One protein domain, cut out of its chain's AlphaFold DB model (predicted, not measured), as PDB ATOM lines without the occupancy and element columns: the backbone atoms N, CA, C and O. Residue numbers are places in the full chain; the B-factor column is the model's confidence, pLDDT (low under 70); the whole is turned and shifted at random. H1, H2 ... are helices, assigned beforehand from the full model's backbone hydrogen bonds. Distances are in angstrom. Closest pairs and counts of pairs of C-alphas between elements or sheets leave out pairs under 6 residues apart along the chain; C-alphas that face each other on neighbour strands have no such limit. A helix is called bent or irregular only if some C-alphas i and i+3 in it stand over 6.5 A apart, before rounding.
ATOM      1  N   LEU A   2     190.418 170.779 225.784       82.62
ATOM      2  CA  LEU A   2     189.401 171.789 225.459       82.62
ATOM      3  C   LEU A   2     189.759 172.689 224.253       82.62
ATOM      4  O   LEU A   2     188.970 172.799 223.328       82.62
ATOM      5  N   THR A   3     190.969 173.260 224.203       85.88
ATOM      6  CA  THR A   3     191.402 174.179 223.126       85.88
ATOM      7  C   THR A   3     191.266 173.575 221.727       85.88
ATOM      8  O   THR A   3     190.779 174.227 220.812       85.88
ATOM      9  N   PHE A   4     191.651 172.306 221.569       88.88
ATOM     10  CA  PHE A   4     191.540 171.601 220.292       88.88
ATOM     11  C   PHE A   4     190.088 171.294 219.922       88.88
ATOM     12  O   PHE A   4     189.767 171.296 218.740       88.88
ATOM     13  N   ALA A   5     189.211 171.076 220.908       90.88
ATOM     14  CA  ALA A   5     187.782 170.914 220.655       90.88
ATOM     15  C   ALA A   5     187.165 172.213 220.112       90.88
ATOM     16  O   ALA A   5     186.447 172.165 219.121       90.88
ATOM     17  N   PHE A   6     187.510 173.369 220.690       89.81
ATOM     18  CA  PHE A   6     187.061 174.677 220.195       89.81
ATOM     19  C   PHE A   6     187.601 174.989 218.794       89.81
ATOM     20  O   PHE A   6     186.841 175.346 217.898       89.81
ATOM     21  N   MET A   7     188.896 174.764 218.550       93.88
ATOM     22  CA  MET A   7     189.461 174.913 217.202       93.88
ATOM     23  C   MET A   7     188.801 173.957 216.197       93.88
ATOM     24  O   MET A   7     188.489 174.356 215.078       93.88
ATOM     25  N   GLY A   8     188.542 172.710 216.599       93.94
ATOM     26  CA  GLY A   8     187.826 171.731 215.782       93.94
ATOM     27  C   GLY A   8     186.388 172.151 215.479       93.94
ATOM     28  O   GLY A   8     185.932 171.974 214.353       93.94
ATOM     29  N   ALA A   9     185.691 172.765 216.438       95.31
ATOM     30  CA  ALA A   9     184.349 173.299 216.233       95.31
ATOM     31  C   ALA A   9     184.334 174.395 215.158       95.31
ATOM     32  O   ALA A   9     183.475 174.356 214.282       95.31
ATOM     33  N   LEU A  10     185.315 175.306 215.146       96.44
ATOM     34  CA  LEU A  10     185.446 176.304 214.077       96.44
ATOM     35  C   LEU A  10     185.654 175.651 212.702       96.44
ATOM     36  O   LEU A  10     185.022 176.035 211.723       96.44
ATOM     37  N   VAL A  11     186.478 174.605 212.617       97.12
ATOM     38  CA  VAL A  11     186.649 173.861 211.357       97.12
ATOM     39  C   VAL A  11     185.338 173.201 210.922       97.12
ATOM     40  O   VAL A  11     184.960 173.298 209.757       97.12
ATOM     41  N   MET A  12     184.604 172.582 211.848       97.69
ATOM     42  CA  MET A  12     183.292 172.001 211.551       97.69
ATOM     43  C   MET A  12     182.283 173.060 211.099       97.69
ATOM     44  O   MET A  12     181.529 172.816 210.160       97.69
ATOM     45  N   LEU A  13     182.295 174.251 211.702       97.44
ATOM     46  CA  LEU A  13     181.472 175.380 211.264       97.44
ATOM     47  C   LEU A  13     181.848 175.840 209.853       97.44
ATOM     48  O   LEU A  13     180.951 176.166 209.085       97.44
ATOM     49  N   ALA A  14     183.129 175.792 209.474       95.88
ATOM     50  CA  ALA A  14     183.563 176.049 208.098       95.88
ATOM     51  C   ALA A  14     182.938 175.058 207.107       95.88
ATOM     52  O   ALA A  14     182.433 175.457 206.060       95.88
ATOM     53  N   VAL A  15     182.949 173.768 207.459       97.62
ATOM     54  CA  VAL A  15     182.347 172.704 206.644       97.62
ATOM     55  C   VAL A  15     180.843 172.927 206.506       97.62
ATOM     56  O   VAL A  15     180.310 172.862 205.403       97.62
ATOM     57  N   VAL A  16     180.152 173.236 207.605       97.62
ATOM     58  CA  VAL A  16     178.713 173.532 207.577       97.62
ATOM     59  C   VAL A  16     178.425 174.781 206.741       97.62
ATOM     60  O   VAL A  16     177.535 174.747 205.897       97.62
ATOM     61  N   ALA A  17     179.195 175.858 206.917       96.19
ATOM     62  CA  ALA A  17     179.048 177.096 206.155       96.19
ATOM     63  C   ALA A  17     179.177 176.858 204.645       96.19
ATOM     64  O   ALA A  17     178.379 177.395 203.881       96.19
ATOM     65  N   TYR A  18     180.112 175.998 204.225       96.69
ATOM     66  CA  TYR A  18     180.264 175.602 202.825       96.69
ATOM     67  C   TYR A  18     179.002 174.941 202.251       96.69
ATOM     68  O   TYR A  18     178.614 175.246 201.133       96.69
ATOM     69  N   VAL A  40     192.301 191.722 215.306       98.38
ATOM     70  CA  VAL A  40     193.405 192.497 215.899       98.38
ATOM     71  C   VAL A  40     193.049 192.946 217.319       98.38
ATOM     72  O   VAL A  40     193.865 192.808 218.234       98.38
ATOM     73  N   VAL A  41     191.817 193.416 217.530       98.38
ATOM     74  CA  VAL A  41     191.312 193.778 218.862       98.38
ATOM     75  C   VAL A  41     191.291 192.562 219.791       98.38
ATOM     76  O   VAL A  41     191.773 192.658 220.919       98.38
ATOM     77  N   ALA A  42     190.808 191.407 219.328       98.12
ATOM     78  CA  ALA A  42     190.787 190.173 220.113       98.12
ATOM     79  C   ALA A  42     192.195 189.711 220.530       98.12
ATOM     80  O   ALA A  42     192.409 189.337 221.686       98.12
ATOM     81  N   ILE A  43     193.180 189.795 219.631       98.06
ATOM     82  CA  ILE A  43     194.587 189.505 219.948       98.06
ATOM     83  C   ILE A  43     195.098 190.463 221.029       98.06
ATOM     84  O   ILE A  43     195.662 190.016 222.030       98.06
ATOM     85  N   GLY A  44     194.853 191.768 220.872       97.75
ATOM     86  CA  GLY A  44     195.236 192.777 221.860       97.75
ATOM     87  C   GLY A  44     194.600 192.540 223.232       97.75
ATOM     88  O   GLY A  44     195.284 192.617 224.253       97.75
ATOM     89  N   LEU A  45     193.314 192.185 223.268       97.62
ATOM     90  CA  LEU A  45     192.600 191.842 224.499       97.62
ATOM     91  C   LEU A  45     193.149 190.564 225.143       97.62
ATOM     92  O   LEU A  45     193.350 190.536 226.354       97.62
ATOM     93  N   SER A  46     193.455 189.530 224.356       96.38
ATOM     94  CA  SER A  46     194.073 188.294 224.855       96.38
ATOM     95  C   SER A  46     195.431 188.556 225.514       96.38
ATOM     96  O   SER A  46     195.713 188.047 226.600       96.38
ATOM     97  N   GLU A  47     196.261 189.400 224.900       95.12
ATOM     98  CA  GLU A  47     197.550 189.823 225.457       95.12
ATOM     99  C   GLU A  47     197.385 190.710 226.701       95.12
ATOM    100  O   GLU A  47     198.133 190.571 227.672       95.12
ATOM    101  N   LEU A  48     196.382 191.591 226.722       95.56
ATOM    102  CA  LEU A  48     196.058 192.403 227.895       95.56
ATOM    103  C   LEU A  48     195.632 191.537 229.088       95.56
ATOM    104  O   LEU A  48     196.079 191.792 230.205       95.56
ATOM    105  N   LEU A  49     194.813 190.506 228.857       94.44
ATOM    106  CA  LEU A  49     194.402 189.544 229.885       94.44
ATOM    107  C   LEU A  49     195.603 188.809 230.482       94.44
ATOM    108  O   LEU A  49     195.679 188.656 231.696       94.44
ATOM    109  N   LEU A  50     196.571 188.418 229.646       91.88
ATOM    110  CA  LEU A  50     197.824 187.828 230.115       91.88
ATOM    111  C   LEU A  50     198.609 188.799 230.996       91.88
ATOM    112  O   LEU A  50     199.009 188.436 232.092       91.88
ATOM    113  N   ARG A  51     198.787 190.049 230.566       90.00
ATOM    114  CA  ARG A  51     199.544 191.051 231.340       90.00
ATOM    115  C   ARG A  51     198.879 191.439 232.660       90.00
ATOM    116  O   ARG A  51     199.572 191.881 233.569       90.00
ATOM    117  N   ARG A  52     197.553 191.326 232.749       90.31
ATOM    118  CA  ARG A  52     196.768 191.635 233.954       90.31
ATOM    119  C   ARG A  52     196.532 190.428 234.859       90.31
ATOM    120  O   ARG A  52     195.843 190.580 235.866       90.31
ATOM    121  N   ALA A  53     197.056 189.252 234.518       88.56
ATOM    122  CA  ALA A  53     196.885 188.077 235.356       88.56
ATOM    123  C   ALA A  53     197.531 188.305 236.730       88.56
ATOM    124  O   ALA A  53     198.633 188.843 236.833       88.56
ATOM    125  N   GLY A  62     199.458 173.013 243.952       79.56
ATOM    126  CA  GLY A  62     199.246 172.629 242.548       79.56
ATOM    127  C   GLY A  62     197.801 172.839 242.061       79.56
ATOM    128  O   GLY A  62     197.582 173.233 240.916       79.56
ATOM    129  N   GLY A  63     196.810 172.669 242.946       83.19
ATOM    130  CA  GLY A  63     195.407 172.978 242.647       83.19
ATOM    131  C   GLY A  63     195.159 174.470 242.392       83.19
ATOM    132  O   GLY A  63     194.443 174.821 241.455       83.19
ATOM    133  N   GLN A  64     195.796 175.353 243.166       84.38
ATOM    134  CA  GLN A  64     195.722 176.805 242.968       84.38
ATOM    135  C   GLN A  64     196.431 177.234 241.679       84.38
ATOM    136  O   GLN A  64     195.888 178.053 240.937       84.38
ATOM    137  N   THR A  65     197.583 176.637 241.357       83.81
ATOM    138  CA  THR A  65     198.258 176.863 240.070       83.81
ATOM    139  C   THR A  65     197.352 176.483 238.905       83.81
ATOM    140  O   THR A  65     197.172 177.265 237.972       83.81
ATOM    141  N   PHE A  66     196.741 175.296 238.960       85.19
ATOM    142  CA  PHE A  66     195.849 174.828 237.906       85.19
ATOM    143  C   PHE A  66     194.647 175.758 237.714       85.19
ATOM    144  O   PHE A  66     194.327 176.128 236.583       85.19
ATOM    145  N   GLN A  67     194.020 176.193 238.811       88.31
ATOM    146  CA  GLN A  67     192.914 177.150 238.766       88.31
ATOM    147  C   GLN A  67     193.338 178.495 238.169       88.31
ATOM    148  O   GLN A  67     192.620 179.029 237.325       88.31
ATOM    149  N   ALA A  68     194.509 179.024 238.533       87.69
ATOM    150  CA  ALA A  68     195.021 180.274 237.973       87.69
ATOM    151  C   ALA A  68     195.300 180.160 236.465       87.69
ATOM    152  O   ALA A  68     194.925 181.042 235.687       87.69
ATOM    153  N   VAL A  69     195.882 179.040 236.025       88.06
ATOM    154  CA  VAL A  69     196.091 178.753 234.599       88.06
ATOM    155  C   VAL A  69     194.758 178.661 233.859       88.06
ATOM    156  O   VAL A  69     194.630 179.250 232.789       88.06
ATOM    157  N   GLN A  70     193.749 177.979 234.411       89.62
ATOM    158  CA  GLN A  70     192.420 177.898 233.794       89.62
ATOM    159  C   GLN A  70     191.720 179.259 233.724       89.62
ATOM    160  O   GLN A  70     191.185 179.606 232.669       89.62
ATOM    161  N   ALA A  71     191.764 180.036 234.811       90.19
ATOM    162  CA  ALA A  71     191.175 181.371 234.899       90.19
ATOM    163  C   ALA A  71     191.796 182.351 233.894       90.19
ATOM    164  O   ALA A  71     191.125 183.264 233.426       90.19
ATOM    165  N   LEU A  72     193.055 182.134 233.515       90.62
ATOM    166  CA  LEU A  72     193.725 182.883 232.459       90.62
ATOM    167  C   LEU A  72     193.449 182.311 231.058       90.62
ATOM    168  O   LEU A  72     193.251 183.054 230.096       90.62
ATOM    169  N   HIS A  73     193.466 180.988 230.915       91.69
ATOM    170  CA  HIS A  73     193.378 180.315 229.622       91.69
ATOM    171  C   HIS A  73     191.984 180.413 228.995       91.69
ATOM    172  O   HIS A  73     191.876 180.718 227.808       91.69
ATOM    173  N   LEU A  74     190.923 180.164 229.772       92.88
ATOM    174  CA  LEU A  74     189.548 180.127 229.262       92.88
ATOM    175  C   LEU A  74     189.092 181.473 228.677       92.88
ATOM    176  O   LEU A  74     188.642 181.479 227.530       92.88
ATOM    177  N   PRO A  75     189.256 182.624 229.364       94.50
ATOM    178  CA  PRO A  75     188.841 183.906 228.800       94.50
ATOM    179  C   PRO A  75     189.628 184.270 227.543       94.50
ATOM    180  O   PRO A  75     189.060 184.773 226.580       94.50
ATOM    181  N   ARG A  76     190.935 183.977 227.517       94.94
ATOM    182  CA  ARG A  76     191.776 184.232 226.342       94.94
ATOM    183  C   ARG A  76     191.360 183.395 225.138       94.94
ATOM    184  O   ARG A  76     191.394 183.903 224.022       94.94
ATOM    185  N   MET A  77     190.958 182.144 225.365       94.69
ATOM    186  CA  MET A  77     190.390 181.295 224.323       94.69
ATOM    187  C   MET A  77     189.091 181.894 223.777       94.69
ATOM    188  O   MET A  77     188.991 182.094 222.573       94.69
ATOM    189  N   ALA A  78     188.143 182.240 224.653       95.25
ATOM    190  CA  ALA A  78     186.845 182.786 224.256       95.25
ATOM    191  C   ALA A  78     186.978 184.113 223.487       95.25
ATOM    192  O   ALA A  78     186.334 184.314 222.460       95.25
ATOM    193  N   VAL A  79     187.864 185.005 223.945       97.12
ATOM    194  CA  VAL A  79     188.159 186.270 223.254       97.12
ATOM    195  C   VAL A  79     188.717 186.018 221.855       97.12
ATOM    196  O   VAL A  79     188.324 186.706 220.920       97.12
ATOM    197  N   LEU A  80     189.617 185.043 221.701       96.81
ATOM    198  CA  LEU A  80     190.200 184.720 220.400       96.81
ATOM    199  C   LEU A  80     189.248 183.957 219.484       96.81
ATOM    200  O   LEU A  80     189.423 184.049 218.283       96.81
ATOM    201  N   GLU A  81     188.248 183.253 220.006       96.56
ATOM    202  CA  GLU A  81     187.225 182.579 219.198       96.56
ATOM    203  C   GLU A  81     186.195 183.562 218.613       96.56
ATOM    204  O   GLU A  81     185.693 183.368 217.501       96.56
ATOM    205  N   ALA A  82     185.904 184.649 219.334       97.38
ATOM    206  CA  ALA A  82     184.872 185.619 218.975       97.38
ATOM    207  C   ALA A  82     184.941 186.157 217.525       97.38
ATOM    208  O   ALA A  82     183.888 186.221 216.891       97.38
ATOM    209  N   PRO A  83     186.108 186.504 216.939       98.06
ATOM    210  CA  PRO A  83     186.179 186.981 215.555       98.06
ATOM    211  C   PRO A  83     185.647 185.967 214.536       98.06
ATOM    212  O   PRO A  83     184.965 186.356 213.589       98.06
ATOM    213  N   ALA A  84     185.904 184.670 214.736       97.69
ATOM    214  CA  ALA A  84     185.388 183.628 213.852       97.69
ATOM    215  C   ALA A  84     183.859 183.521 213.954       97.69
ATOM    216  O   ALA A  84     183.173 183.473 212.934       97.69
ATOM    217  N   LEU A  85     183.311 183.559 215.175       97.88
ATOM    218  CA  LEU A  85     181.860 183.549 215.394       97.88
ATOM    219  C   LEU A  85     181.181 184.803 214.824       97.88
ATOM    220  O   LEU A  85     180.120 184.704 214.214       97.88
ATOM    221  N   ILE A  86     181.809 185.973 214.949       98.00
ATOM    222  CA  ILE A  86     181.326 187.217 214.332       98.00
ATOM    223  C   ILE A  86     181.342 187.099 212.806       98.00
ATOM    224  O   ILE A  86     180.374 187.495 212.158       98.00
ATOM    225  N   GLY A  87     182.387 186.505 212.223       97.62
ATOM    226  CA  GLY A  87     182.428 186.178 210.796       97.62
ATOM    227  C   GLY A  87     181.274 185.277 210.362       97.62
ATOM    228  O   GLY A  87     180.651 185.527 209.333       97.62
ATOM    229  N   LEU A  88     180.939 184.275 211.181       97.69
ATOM    230  CA  LEU A  88     179.838 183.352 210.904       97.69
ATOM    231  C   LEU A  88     178.490 184.072 210.923       97.69
ATOM    232  O   LEU A  88     177.678 183.884 210.027       97.69
ATOM    233  N   VAL A  89     178.259 184.935 211.913       97.69
ATOM    234  CA  VAL A  89     177.039 185.754 211.976       97.69
ATOM    235  C   VAL A  89     176.975 186.720 210.791       97.69
ATOM    236  O   VAL A  89     175.925 186.878 210.172       97.69
ATOM    237  N   THR A  90     178.109 187.323 210.426       97.19
ATOM    238  CA  THR A  90     178.203 188.272 209.306       97.19
ATOM    239  C   THR A  90     177.875 187.600 207.973       97.19
ATOM    240  O   THR A  90     177.198 188.205 207.148       97.19
ATOM    241  N   MET A  91     178.276 186.337 207.779       96.50
ATOM    242  CA  MET A  91     177.923 185.545 206.595       96.50
ATOM    243  C   MET A  91     176.411 185.518 206.333       96.50
ATOM    244  O   MET A  91     176.000 185.628 205.183       96.50
ATOM    245  N   PHE A  92     175.593 185.394 207.382       95.94
ATOM    246  CA  PHE A  92     174.132 185.369 207.259       95.94
ATOM    247  C   PHE A  92     173.497 186.759 207.162       95.94
ATOM    248  O   PHE A  92     172.367 186.883 206.697       95.94
ATOM    249  N   ALA A  93     174.201 187.794 207.625       95.75
ATOM    250  CA  ALA A  93     173.708 189.167 207.631       95.75
ATOM    251  C   ALA A  93     173.916 189.893 206.292       95.75
ATOM    252  O   ALA A  93     173.238 190.886 206.027       95.75
ATOM    253  N   LEU A  94     174.861 189.438 205.463       93.88
ATOM    254  CA  LEU A  94     175.105 190.025 204.146       93.88
ATOM    255  C   LEU A  94     174.075 189.548 203.107       93.88
ATOM    256  O   LEU A  94     173.611 188.410 203.192       93.88
ATOM    257  N   PRO A  95     173.748 190.387 202.101       90.94
ATOM    258  CA  PRO A  95     172.880 189.987 200.991       90.94
ATOM    259  C   PRO A  95     173.456 188.805 200.205       90.94
ATOM    260  O   PRO A  95     172.742 187.850 199.910       90.94
ATOM    261  N   ASP A  96     174.760 188.858 199.928       91.06
ATOM    262  CA  ASP A  96     175.496 187.793 199.256       91.06
ATOM    263  C   ASP A  96     176.033 186.820 200.311       91.06
ATOM    264  O   ASP A  96     177.139 186.972 200.842       91.06
ATOM    265  N   GLN A  97     175.207 185.834 200.659       91.50
ATOM    266  CA  GLN A  97     175.595 184.780 201.590       91.50
ATOM    267  C   GLN A  97     176.687 183.917 200.953       91.50
ATOM    268  O   GLN A  97     176.484 183.294 199.916       91.50
ATOM    269  N   SER A  98     177.857 183.880 201.584       94.75
ATOM    270  CA  SER A  98     179.026 183.155 201.080       94.75
ATOM    271  C   SER A  98     179.888 182.683 202.237       94.75
ATOM    272  O   SER A  98     180.290 183.485 203.089       94.75
ATOM    273  N   PHE A  99     180.240 181.395 202.241       95.88
ATOM    274  CA  PHE A  99     181.136 180.816 203.246       95.88
ATOM    275  C   PHE A  99     182.507 181.513 203.302       95.88
ATOM    276  O   PHE A  99     183.169 181.499 204.342       95.88
ATOM    277  N   VAL A 100     182.924 182.187 202.223       96.94
ATOM    278  CA  VAL A 100     184.165 182.976 202.184       96.94
ATOM    279  C   VAL A 100     184.138 184.092 203.233       96.94
ATOM    280  O   VAL A 100     185.160 184.345 203.869       96.94
ATOM    281  N   THR A 101     182.976 184.703 203.496       96.88
ATOM    282  CA  THR A 101     182.808 185.731 204.540       96.88
ATOM    283  C   THR A 101     183.174 185.206 205.926       96.88
ATOM    284  O   THR A 101     183.801 185.919 206.709       96.88
ATOM    285  N   TYR A 102     182.844 183.945 206.218       97.56
ATOM    286  CA  TYR A 102     183.250 183.281 207.453       97.56
ATOM    287  C   TYR A 102     184.757 182.978 207.477       97.56
ATOM    288  O   TYR A 102     185.418 183.189 208.496       97.56
ATOM    289  N   LEU A 103     185.319 182.519 206.355       97.50
ATOM    290  CA  LEU A 103     186.731 182.132 206.279       97.50
ATOM    291  C   LEU A 103     187.697 183.297 206.515       97.50
ATOM    292  O   LEU A 103     188.758 183.077 207.106       97.50
ATOM    293  N   VAL A 104     187.332 184.517 206.098       97.12
ATOM    294  CA  VAL A 104     188.174 185.721 206.232       97.12
ATOM    295  C   VAL A 104     188.679 185.923 207.670       97.12
ATOM    296  O   VAL A 104     189.893 186.023 207.848       97.12
ATOM    297  N   PRO A 105     187.827 185.954 208.712       97.50
ATOM    298  CA  PRO A 105     188.296 185.993 210.094       97.50
ATOM    299  C   PRO A 105     188.618 184.612 210.677       97.50
ATOM    300  O   PRO A 105     189.489 184.526 211.544       97.50
ATOM    301  N   ALA A 106     187.955 183.531 210.249       97.00
ATOM    302  CA  ALA A 106     188.110 182.219 210.884       97.00
ATOM    303  C   ALA A 106     189.506 181.608 210.688       97.00
ATOM    304  O   ALA A 106     190.087 181.090 211.643       97.00
ATOM    305  N   VAL A 107     190.082 181.703 209.484       97.94
ATOM    306  CA  VAL A 107     191.413 181.136 209.209       97.94
ATOM    307  C   VAL A 107     192.503 181.848 210.025       97.94
ATOM    308  O   VAL A 107     193.230 181.171 210.757       97.94
ATOM    309  N   PRO A 108     192.610 183.192 210.011       97.88
ATOM    310  CA  PRO A 108     193.573 183.891 210.858       97.88
ATOM    311  C   PRO A 108     193.309 183.705 212.360       97.88
ATOM    312  O   PRO A 108     194.257 183.653 213.142       97.88
ATOM    313  N   THR A 109     192.046 183.539 212.769       97.56
ATOM    314  CA  THR A 109     191.683 183.204 214.156       97.56
ATOM    315  C   THR A 109     192.267 181.861 214.588       97.56
ATOM    316  O   THR A 109     192.894 181.782 215.643       97.56
ATOM    317  N   LEU A 110     192.135 180.814 213.768       97.19
ATOM    318  CA  LEU A 110     192.726 179.503 214.057       97.19
ATOM    319  C   LEU A 110     194.248 179.589 214.209       97.19
ATOM    320  O   LEU A 110     194.811 178.983 215.121       97.19
ATOM    321  N   ILE A 111     194.905 180.386 213.363       97.25
ATOM    322  CA  ILE A 111     196.345 180.647 213.469       97.25
ATOM    323  C   ILE A 111     196.658 181.354 214.796       97.25
ATOM    324  O   ILE A 111     197.538 180.912 215.535       97.25
ATOM    325  N   ALA A 112     195.916 182.407 215.148       96.31
ATOM    326  CA  ALA A 112     196.112 183.143 216.396       96.31
ATOM    327  C   ALA A 112     195.895 182.261 217.638       96.31
ATOM    328  O   ALA A 112     196.703 182.295 218.564       96.31
ATOM    329  N   MET A 113     194.857 181.418 217.654       95.19
ATOM    330  CA  MET A 113     194.630 180.438 218.723       95.19
ATOM    331  C   MET A 113     195.791 179.442 218.818       95.19
ATOM    332  O   MET A 113     196.282 179.176 219.920       95.19
ATOM    333  N   GLY A 114     196.263 178.957 217.665       94.25
ATOM    334  CA  GLY A 114     197.425 178.081 217.538       94.25
ATOM    335  C   GLY A 114     198.693 178.658 218.163       94.25
ATOM    336  O   GLY A 114     199.429 177.939 218.829       94.25
ATOM    337  N   LEU A 115     198.923 179.960 217.988       94.31
ATOM    338  CA  LEU A 115     200.127 180.643 218.466       94.31
ATOM    339  C   LEU A 115     200.027 181.155 219.908       94.31
ATOM    340  O   LEU A 115     201.047 181.287 220.583       94.31
ATOM    341  N   LEU A 116     198.827 181.516 220.373       92.44
ATOM    342  CA  LEU A 116     198.664 182.283 221.614       92.44
ATOM    343  C   LEU A 116     198.049 181.496 222.769       92.44
ATOM    344  O   LEU A 116     198.211 181.911 223.922       92.44
ATOM    345  N   VAL A 117     197.311 180.422 222.476       90.06
ATOM    346  CA  VAL A 117     196.509 179.698 223.476       90.06
ATOM    347  C   VAL A 117     196.781 178.203 223.468       90.06
ATOM    348  O   VAL A 117     196.692 177.593 224.529       90.06
ATOM    349  N   VAL A 118     197.146 177.587 222.339       90.31
ATOM    350  CA  VAL A 118     197.483 176.154 222.332       90.31
ATOM    351  C   VAL A 118     198.589 175.870 223.361       90.31
ATOM    352  O   VAL A 118     199.595 176.586 223.395       90.31
ATOM    353  N   PRO A 119     198.419 174.846 224.224       83.31
ATOM    354  CA  PRO A 119     199.330 174.566 225.331       83.31
ATOM    355  C   PRO A 119     200.626 173.890 224.850       83.31
ATOM    356  O   PRO A 119     200.913 172.745 225.189       83.31
ATOM    357  N   HIS A 120     201.412 174.592 224.036       85.25
ATOM    358  CA  HIS A 120     202.792 174.233 223.719       85.25
ATOM    359  C   HIS A 120     203.763 174.887 224.714       85.25
ATOM    360  O   HIS A 120     203.395 175.813 225.439       85.25
ATOM    361  N   ARG A 121     205.026 174.432 224.721       82.81
ATOM    362  CA  ARG A 121     206.066 174.876 225.674       82.81
ATOM    363  C   ARG A 121     206.143 176.398 225.806       82.81
ATOM    364  O   ARG A 121     205.946 176.910 226.898       82.81
ATOM    365  N   ALA A 122     206.283 177.115 224.690       85.25
ATOM    366  CA  ALA A 122     206.374 178.578 224.723       85.25
ATOM    367  C   ALA A 122     205.134 179.272 225.333       85.25
ATOM    368  O   ALA A 122     205.281 180.252 226.056       85.25
ATOM    369  N   THR A 123     203.912 178.775 225.109       85.56
ATOM    370  CA  THR A 123     202.705 179.355 225.732       85.56
ATOM    371  C   THR A 123     202.698 179.108 227.234       85.56
ATOM    372  O   THR A 123     202.415 180.022 228.005       85.56
ATOM    373  N   LEU A 124     203.066 177.902 227.666       85.31
ATOM    374  CA  LEU A 124     203.135 177.559 229.085       85.31
ATOM    375  C   LEU A 124     204.252 178.332 229.805       85.31
ATOM    376  O   LEU A 124     204.025 178.833 230.900       85.31
ATOM    377  N   GLU A 125     205.402 178.548 229.167       85.81
ATOM    378  CA  GLU A 125     206.473 179.414 229.682       85.81
ATOM    379  C   GLU A 125     206.014 180.870 229.850       85.81
ATOM    380  O   GLU A 125     206.328 181.511 230.853       85.81
ATOM    381  N   ARG A 126     205.222 181.400 228.905       86.81
ATOM    382  CA  ARG A 126     204.633 182.746 229.038       86.81
ATOM    383  C   ARG A 126     203.682 182.830 230.232       86.81
ATOM    384  O   ARG A 126     203.647 183.865 230.890       86.81
ATOM    385  N   TYR A 127     202.929 181.768 230.513       87.81
ATOM    386  CA  TYR A 127     202.014 181.721 231.655       87.81
ATOM    387  C   TYR A 127     202.806 181.623 232.957       87.81
ATOM    388  O   TYR A 127     202.553 182.407 233.864       87.81
ATOM    389  N   ALA A 128     203.802 180.734 233.014       85.06
ATOM    390  CA  ALA A 128     204.705 180.583 234.151       85.06
ATOM    391  C   ALA A 128     205.367 181.918 234.503       85.06
ATOM    392  O   ALA A 128     205.237 182.394 235.620       85.06
ATOM    393  N   LYS A 129     205.952 182.609 233.516       86.19
ATOM    394  CA  LYS A 129     206.613 183.905 233.725       86.19
ATOM    395  C   LYS A 129     205.701 184.964 234.349       86.19
ATOM    396  O   LYS A 129     206.171 185.802 235.114       86.19
ATOM    397  N   VAL A 130     204.421 184.968 233.988       86.06
ATOM    398  CA  VAL A 130     203.453 185.924 234.535       86.06
ATOM    399  C   VAL A 130     202.987 185.498 235.926       86.06
ATOM    400  O   VAL A 130     202.924 186.332 236.827       86.06
ATOM    401  N   LEU A 131     202.698 184.210 236.120       84.81
ATOM    402  CA  LEU A 131     202.226 183.670 237.397       84.81
ATOM    403  C   LEU A 131     203.321 183.666 238.477       84.81
ATOM    404  O   LEU A 131     203.010 183.875 239.646       84.81
ATOM    405  N   ASP A 132     204.584 183.523 238.083       83.81
ATOM    406  CA  ASP A 132     205.763 183.520 238.960       83.81
ATOM    407  C   ASP A 132     206.309 184.938 239.227       83.81
ATOM    408  O   ASP A 132     207.287 185.120 239.956       83.81
ATOM    409  N   GLY A 133     205.686 185.974 238.650       72.69
ATOM    410  CA  GLY A 133     206.212 187.344 238.605       72.69
ATOM    411  C   GLY A 133     206.469 188.018 239.962       72.69
ATOM    412  O   GLY A 133     207.200 189.004 240.013       72.69
ATOM    413  N   THR A 134     205.915 187.501 241.063       60.88
ATOM    414  CA  THR A 134     206.107 188.021 242.434       60.88
ATOM    415  C   THR A 134     206.982 187.130 243.317       60.88
ATOM    416  O   THR A 134     206.927 187.235 244.540       60.88
TER     417      THR A 134
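What this domain is: This is residues 2 to 18, 40 to 53 and 62 to 134 of the 149 residues of an uncharacterized protein of Ornithinicoccus hortensis (UniProt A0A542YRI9). A long helical rod: the bent helix H3 runs nearly its whole length, and H4 folds back along H3b to make a helical hairpin. H1 and H2 lie along opposite sides of this hairpin, H1 beside H4 and H2 beside H3a, while the short H5 is set steeply near the end away from the hairpin's turn. The printed part has 104 residues with five named helices, in the order H1, H2, H3, H4, H5, and no named strand; the class is all helix. It is only just compact, close to loose, with a radius of gyration of the C-alphas of 15.4 A, and spans 53 by 23 by 19 A.

How they stand to each other: H3, residues 62 to 93, was assigned as one helix by its hydrogen bonds but is bent: C-alphas 80 and 83 are 6.7 A apart. Its arms are H3a, residues 62 to 80, and H3b, residues 83 to 93, at a shallow tilt of 33 degrees, only just short of steep. H4, residues 99 to 116, touches H3b in a hairpin, opposite ways at a shallow tilt of 8 degrees; the closest C-alphas, of Ala 84 and Ala 106, are 4.3 A apart. H4 has a kink of 28 degrees near residue 106. H3a, with residues 77 to 80 alone, touches residues 109 to 113 of H4, closest at the C-alphas of Leu 80 and Met 113, 6.4 A. H2, residues 40 to 51, touches residues 72 to 80 of H3a, opposite ways at a shallow tilt of 15 degrees; the closest C-alphas, of Ser 46 and Arg 76, are 4.9 A apart. H1, residues 2 to 18, touches H4, opposite ways at a shallow tilt of 15 degrees, closest at the C-alphas of Ala 17 and Phe 99, 5.2 A. H1, H2, H3a, H3b and H4 form a bundle, helices side by side. H5, residues 121 to 131, only just touches H2, with 3 pairs of C-alphas within 8 A, the closest those of Arg 51 and Val 130 at 7.2 A; the tilt is steep, 55 degrees. H1 is apart from H2 and H5. Every O i to N i+4 pair is within hydrogen-bond range in H1, H2 and H5; the counts are 13 of 15 in H3a, 6 of 7 in H3b and 12 of 14 in H4.

Where its parts are: H3a, 26.8 A long, begins at C-alpha 62 (199.246, 172.629, 242.548). H4 measures 25.4 A and H1 24.7 A, from C-alpha 2 (189.401, 171.789, 225.459). H5 ends at C-alpha 131 (202.226, 183.670, 237.397).

The domain as a whole: The farthest C-alphas, of Pro 95 and Thr 134, are 53.2 A apart. Residues 19 to 39 and 54 to 61 are not printed; the gaps are 25.1 A and 17.2 A between C-alphas. The links H3 to H4 and H4 to H5 are tight. Mean pLDDT of the printed part is 92.3, and residue 134 is under 70.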